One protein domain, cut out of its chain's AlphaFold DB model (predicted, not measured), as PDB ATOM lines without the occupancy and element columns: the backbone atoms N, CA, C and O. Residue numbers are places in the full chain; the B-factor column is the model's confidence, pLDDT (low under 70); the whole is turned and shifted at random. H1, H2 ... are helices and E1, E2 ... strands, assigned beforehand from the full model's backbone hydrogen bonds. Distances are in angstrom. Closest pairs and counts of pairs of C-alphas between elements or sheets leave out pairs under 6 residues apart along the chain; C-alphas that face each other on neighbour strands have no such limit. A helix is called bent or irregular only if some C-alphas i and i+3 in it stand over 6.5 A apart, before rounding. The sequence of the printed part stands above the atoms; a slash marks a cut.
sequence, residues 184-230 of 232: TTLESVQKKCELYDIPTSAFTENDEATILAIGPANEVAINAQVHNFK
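This is residues 184 to 230 of the 232 residues of the protein "Aminoacyl-tRNA hydrolase" of Cinara cedri (UniProt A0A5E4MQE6). Picture a long two-stranded hairpin, E1 and E2, with helix H1 packed over it through residues such as Leu 186 and Gln 190, and helix H2 beyond the end of the hairpin away from its turn. The turn at residues 206 and 207 and the start of H2 lie at opposite ends of the longest axis. The printed part has 47 residues, with two named helices and two named strands in the order H1, E1, E2, H2; the sheet, E1 - E2, is antiparallel and the class is mixed, helices and strands. The whole is compact, with a radius of gyration of the C-alphas of 10.7 A, yet elongated, spanning 34 by 20 by 15 A.

Look first at E1, residues 200 to 205, and E2, residues 208 to 214, a hairpin whose directions stand at 160 degrees. N 203 and O 211 are 2.9 A apart, and N 213 and O 201 are 2.8 A apart, both within hydrogen-bond range. Next find H1, residues 184 to 195: its closest C-alpha pair with E2 is Leu 186 and Leu 212, 7.1 A, and with E1 Gln 190 and Thr 200, 6.5 A. H2, residues 219 to 229, only just touches H1, with 3 pairs of C-alphas within 8 A, the closest those of Val 189 and Gln 225 at 7.9 A; H1 touches H2 with residues 189 to 193 alone. Their lines stand at a shallow tilt of 27 degrees, opposite ways. E1 and H2 are apart. Every O i to N i+4 pair is within hydrogen-bond range in H1, and 4 of 7 in H2.

Find C-alpha 200 at (-10.626, 17.203, 42.330); from there E1 runs 17.0 A to residue 205. E2 covers 17.5 A. H1 begins at C-alpha 184, (-4.169, 15.712, 28.401), and is 16.8 A long. H2 is 15.5 A long and ends at C-alpha 229, (0.050, 7.615, 35.961); it is neither bent nor irregular, but only just: C-alphas 224 and 227 are 6.2 A apart.

The two C-alphas farthest apart, those of Asn 206 and Val 220, are 33.8 A from each other. The printed part has no cut, and its links H1 to E1, E1 to E2 and E2 to H2 are tight. The mean pLDDT of the printed part is 71.4; look for values under 70 at residues 204 to 205, 208 to 211 and 222 to 230.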
ATOM      1  N   THR A 184      -3.383  16.901  28.759       74.25
ATOM      2  CA  THR A 184      -4.169  15.712  28.401       74.25
ATOM      3  C   THR A 184      -4.129  14.650  29.503       74.25
ATOM      4  O   THR A 184      -5.152  14.048  29.840       74.25
ATOM      5  N   THR A 185      -2.968  14.455  30.125       72.06
ATOM      6  CA  THR A 185      -2.787  13.604  31.302       72.06
ATOM      7  C   THR A 185      -3.630  14.123  32.456       72.06
ATOM      8  O   THR A 185      -4.325  13.340  33.098       72.06
ATOM      9  N   LEU A 186      -3.632  15.435  32.697       72.38
ATOM     10  CA  LEU A 186      -4.385  16.050  33.788       72.38
ATOM     11  C   LEU A 186      -5.901  15.880  33.620       72.38
ATOM     12  O   LEU A 186      -6.568  15.423  34.548       72.38
ATOM     13  N   GLU A 187      -6.430  16.153  32.429       76.94
ATOM     14  CA  GLU A 187      -7.845  15.943  32.101       76.94
ATOM     15  C   GLU A 187      -8.241  14.464  32.215       76.94
ATOM     16  O   GLU A 187      -9.298  14.128  32.758       76.94
ATOM     17  N   SER A 188      -7.372  13.546  31.769       76.62
ATOM     18  CA  SER A 188      -7.611  12.109  31.927       76.62
ATOM     19  C   SER A 188      -7.655  11.688  33.395       76.62
ATOM     20  O   SER A 188      -8.409  10.770  33.728       76.62
ATOM     21  N   VAL A 189      -6.834  12.292  34.255       74.19
ATOM     22  CA  VAL A 189      -6.836  12.018  35.696       74.19
ATOM     23  C   VAL A 189      -8.123  12.545  36.318       74.19
ATOM     24  O   VAL A 189      -8.802  11.794  37.013       74.19
ATOM     25  N   GLN A 190      -8.501  13.790  36.017       77.00
ATOM     26  CA  GLN A 190      -9.732  14.408  36.517       77.00
ATOM     27  C   GLN A 190     -10.964  13.580  36.174       77.00
ATOM     28  O   GLN A 190     -11.712  13.195  37.069       77.00
ATOM     29  N   LYS A 191     -11.115  13.208  34.899       80.69
ATOM     30  CA  LYS A 191     -12.248  12.405  34.434       80.69
ATOM     31  C   LYS A 191     -12.314  11.040  35.117       80.69
ATOM     32  O   LYS A 191     -13.398  10.554  35.415       80.69
ATOM     33  N   LYS A 192     -11.166  10.406  35.386       78.44
ATOM     34  CA  LYS A 192     -11.139   9.155  36.160       78.44
ATOM     35  C   LYS A 192     -11.546   9.385  37.609       78.44
ATOM     36  O   LYS A 192     -12.325   8.599  38.122       78.44
ATOM     37  N   CYS A 193     -11.060  10.435  38.262       77.25
ATOM     38  CA  CYS A 193     -11.446  10.753  39.637       77.25
ATOM     39  C   CYS A 193     -12.951  11.036  39.771       77.25
ATOM     40  O   CYS A 193     -13.571  10.526  40.701       77.25
ATOM     41  N   GLU A 194     -13.549  11.747  38.810       80.19
ATOM     42  CA  GLU A 194     -14.998  11.991  38.754       80.19
ATOM     43  C   GLU A 194     -15.812  10.692  38.694       80.19
ATOM     44  O   GLU A 194     -16.821  10.576  39.381       80.19
ATOM     45  N   LEU A 195     -15.354   9.682  37.941       79.88
ATOM     46  CA  LEU A 195     -16.033   8.380  37.841       79.88
ATOM     47  C   LEU A 195     -16.092   7.604  39.167       79.88
ATOM     48  O   LEU A 195     -16.891   6.678  39.287       79.88
ATOM     49  N   TYR A 196     -15.243   7.948  40.135       72.94
ATOM     50  CA  TYR A 196     -15.163   7.288  41.441       72.94
ATOM     51  C   TYR A 196     -15.610   8.194  42.592       72.94
ATOM     52  O   TYR A 196     -15.270   7.919  43.743       72.94
ATOM     53  N   ASP A 197     -16.325   9.283  42.291       78.44
ATOM     54  CA  ASP A 197     -16.757  10.286  43.270       78.44
ATOM     55  C   ASP A 197     -15.587  10.872  44.089       78.44
ATOM     56  O   ASP A 197     -15.743  11.280  45.243       78.44
ATOM     57  N   ILE A 198     -14.383  10.915  43.502       74.81
ATOM     58  CA  ILE A 198     -13.200  11.503  44.133       74.81
ATOM     59  C   ILE A 198     -13.158  12.993  43.773       74.81
ATOM     60  O   ILE A 198     -13.017  13.329  42.593       74.81
ATOM     61  N   PRO A 199     -13.222  13.902  44.759       77.56
ATOM     62  CA  PRO A 199     -13.165  15.329  44.488       77.56
ATOM     63  C   PRO A 199     -11.807  15.716  43.896       77.56
ATOM     64  O   PRO A 199     -10.756  15.237  44.332       77.56
ATOM     65  N   THR A 200     -11.833  16.610  42.909       79.88
ATOM     66  CA  THR A 200     -10.626  17.203  42.330       79.88
ATOM     67  C   THR A 200     -10.742  18.717  42.254       79.88
ATOM     68  O   THR A 200     -11.836  19.280  42.211       79.88
ATOM     69  N   SER A 201      -9.599  19.394  42.260       77.88
ATOM     70  CA  SER A 201      -9.508  20.834  42.029       77.88
ATOM     71  C   SER A 201      -8.274  21.118  41.186       77.88
ATOM     72  O   SER A 201      -7.190  20.635  41.512       77.88
ATOM     73  N   ALA A 202      -8.435  21.876  40.104       72.00
ATOM     74  CA  ALA A 202      -7.331  22.265  39.237       72.00
ATOM     75  C   ALA A 202      -7.165  23.783  39.179       72.00
ATOM     76  O   ALA A 202      -8.145  24.528  39.195       72.00
ATOM     77  N   PHE A 203      -5.912  24.217  39.082       70.75
ATOM     78  CA  PHE A 203      -5.536  25.607  38.850       70.75
ATOM     79  C   PHE A 203      -4.864  25.744  37.491       70.75
ATOM     80  O   PHE A 203      -3.901  25.032  37.195       70.75
ATOM     81  N   THR A 204      -5.338  26.694  36.691       67.75
ATOM     82  CA  THR A 204      -4.787  27.019  35.375       67.75
ATOM     83  C   THR A 204      -4.093  28.385  35.402       67.75
ATOM     84  O   THR A 204      -4.562  29.321  36.050       67.75
ATOM     85  N   GLU A 205      -2.952  28.506  34.725       69.38
ATOM     86  CA  GLU A 205      -2.261  29.780  34.470       69.38
ATOM     87  C   GLU A 205      -2.007  29.859  32.960       69.38
ATOM     88  O   GLU A 205      -1.385  28.962  32.402       69.38
ATOM     89  N   ASN A 206      -2.494  30.914  32.293       72.31
ATOM     90  CA  ASN A 206      -2.433  31.060  30.827       72.31
ATOM     91  C   ASN A 206      -3.017  29.851  30.063       72.31
ATOM     92  O   ASN A 206      -2.377  29.332  29.155       72.31
ATOM     93  N   ASP A 207      -4.197  29.379  30.474       70.12
ATOM     94  CA  ASP A 207      -4.897  28.214  29.900       70.12
ATOM     95  C   ASP A 207      -4.164  26.861  30.024       70.12
ATOM     96  O   ASP A 207      -4.675  25.832  29.586       70.12
ATOM     97  N   GLU A 208      -3.018  26.817  30.707       69.12
ATOM     98  CA  GLU A 208      -2.315  25.580  31.041       69.12
ATOM     99  C   GLU A 208      -2.626  25.148  32.475       69.12
ATOM    100  O   GLU A 208      -2.522  25.935  33.421       69.12
ATOM    101  N   ALA A 209      -2.974  23.875  32.667       62.03
ATOM    102  CA  ALA A 209      -3.163  23.318  33.998       62.03
ATOM    103  C   ALA A 209      -1.819  23.202  34.731       62.03
ATOM    104  O   ALA A 209      -0.906  22.487  34.320       62.03
ATOM    105  N   THR A 210      -1.707  23.916  35.845       64.31
ATOM    106  CA  THR A 210      -0.481  23.978  36.642       64.31
ATOM    107  C   THR A 210      -0.524  22.987  37.797       64.31
ATOM    108  O   THR A 210       0.420  22.229  37.995       64.31
ATOM    109  N   ILE A 211      -1.635  22.936  38.534       69.94
ATOM    110  CA  ILE A 211      -1.772  22.126  39.749       69.94
ATOM    111  C   ILE A 211      -3.089  21.360  39.685       69.94
ATOM    112  O   ILE A 211      -4.129  21.971  39.458       69.94
ATOM    113  N   LEU A 212      -3.047  20.051  39.945       73.94
ATOM    114  CA  LEU A 212      -4.221  19.215  40.190       73.94
ATOM    115  C   LEU A 212      -4.143  18.643  41.608       73.94
ATOM    116  O   LEU A 212      -3.224  17.893  41.932       73.94
ATOM    117  N   ALA A 213      -5.119  18.990  42.438       77.00
ATOM    118  CA  ALA A 213      -5.360  18.364  43.728       77.00
ATOM    119  C   ALA A 213      -6.430  17.275  43.580       77.00
ATOM    120  O   ALA A 213      -7.455  17.492  42.931       77.00
ATOM    121  N   ILE A 214      -6.190  16.114  44.192       74.56
ATOM    122  CA  ILE A 214      -7.076  14.945  44.157       74.56
ATOM    123  C   ILE A 214      -7.331  14.495  45.592       74.56
ATOM    124  O   ILE A 214      -6.389  14.319  46.367       74.56
ATOM    125  N   GLY A 215      -8.597  14.274  45.929       76.62
ATOM    126  CA  GLY A 215      -9.035  13.862  47.255       76.62
ATOM    127  C   GLY A 215      -9.600  15.017  48.095       76.62
ATOM    128  O   GLY A 215      -9.784  16.126  47.592       76.62
ATOM    129  N   PRO A 216      -9.913  14.770  49.380       73.81
ATOM    130  CA  PRO A 216      -9.563  13.575  50.151       73.81
ATOM    131  C   PRO A 216     -10.307  12.316  49.679       73.81
ATOM    132  O   PRO A 216     -11.488  12.359  49.356       73.81
ATOM    133  N   ALA A 217      -9.600  11.187  49.647       71.50
ATOM    134  CA  ALA A 217     -10.140   9.862  49.346       71.50
ATOM    135  C   ALA A 217      -9.359   8.803  50.137       71.50
ATOM    136  O   ALA A 217      -8.285   9.088  50.672       71.50
ATOM    137  N   ASN A 218      -9.899   7.585  50.246       75.19
ATOM    138  CA  ASN A 218      -9.179   6.504  50.917       75.19
ATOM    139  C   ASN A 218      -7.892   6.142  50.145       75.19
ATOM    140  O   ASN A 218      -7.817   6.295  48.925       75.19
ATOM    141  N   GLU A 219      -6.872   5.668  50.863       71.88
ATOM    142  CA  GLU A 219      -5.544   5.397  50.297       71.88
ATOM    143  C   GLU A 219      -5.591   4.397  49.133       71.88
ATOM    144  O   GLU A 219      -4.906   4.582  48.133       71.88
ATOM    145  N   VAL A 220      -6.444   3.374  49.225       75.31
ATOM    146  CA  VAL A 220      -6.609   2.359  48.174       75.31
ATOM    147  C   VAL A 220      -7.127   2.991  46.878       75.31
ATOM    148  O   VAL A 220      -6.604   2.706  45.803       75.31
ATOM    149  N   ALA A 221      -8.108   3.889  46.974       70.50
ATOM    150  CA  ALA A 221      -8.689   4.608  45.848       70.50
ATOM    151  C   ALA A 221      -7.690   5.590  45.226       70.50
ATOM    152  O   ALA A 221      -7.601   5.671  44.003       70.50
ATOM    153  N   ILE A 222      -6.897   6.288  46.046       67.00
ATOM    154  CA  ILE A 222      -5.839   7.183  45.557       67.00
ATOM    155  C   ILE A 222      -4.733   6.376  44.871       67.00
ATOM    156  O   ILE A 222      -4.389   6.663  43.726       67.00
ATOM    157  N   ASN A 223      -4.205   5.336  45.519       68.25
ATOM    158  CA  ASN A 223      -3.085   4.551  44.999       68.25
ATOM    159  C   ASN A 223      -3.450   3.797  43.717       68.25
ATOM    160  O   ASN A 223      -2.637   3.760  42.796       68.25
ATOM    161  N   ALA A 224      -4.674   3.270  43.607       68.00
ATOM    162  CA  ALA A 224      -5.158   2.631  42.382       68.00
ATOM    163  C   ALA A 224      -5.120   3.567  41.161       68.00
ATOM    164  O   ALA A 224      -4.974   3.102  40.031       68.00
ATOM    165  N   GLN A 225      -5.229   4.881  41.373       64.69
ATOM    166  CA  GLN A 225      -5.210   5.865  40.294       64.69
ATOM    167  C   GLN A 225      -3.821   6.483  40.117       64.69
ATOM    168  O   GLN A 225      -3.290   6.460  39.013       64.69
ATOM    169  N   VAL A 226      -3.178   6.956  41.188       60.47
ATOM    170  CA  VAL A 226      -1.900   7.689  41.124       60.47
ATOM    171  C   VAL A 226      -0.738   6.813  40.636       60.47
ATOM    172  O   VAL A 226       0.056   7.271  39.814       60.47
ATOM    173  N   HIS A 227      -0.655   5.538  41.044       58.50
ATOM    174  CA  HIS A 227       0.410   4.641  40.563       58.50
ATOM    175  C   HIS A 227       0.306   4.334  39.060       58.50
ATOM    176  O   HIS A 227       1.331   4.118  38.410       58.50
ATOM    177  N   ASN A 228      -0.906   4.362  38.493       55.34
ATOM    178  CA  ASN A 228      -1.131   4.121  37.066       55.34
ATOM    179  C   ASN A 228      -0.615   5.260  36.176       55.34
ATOM    180  O   ASN A 228      -0.361   5.033  34.995       55.34
ATOM    181  N   PHE A 229      -0.425   6.462  36.725       52.56
ATOM    182  CA  PHE A 229       0.050   7.615  35.961       52.56
ATOM    183  C   PHE A 229       1.578   7.731  35.892       52.56
ATOM    184  O   PHE A 229       2.072   8.619  35.205       52.56
ATOM    185  N   LYS A 230       2.331   6.847  36.568       50.38
ATOM    186  CA  LYS A 230       3.808   6.869  36.606       50.38
ATOM    187  C   LYS A 230       4.394   8.270  36.874       50.38
ATOM    188  O   LYS A 230       5.396   8.644  36.279       50.38
TER     189      LYS A 230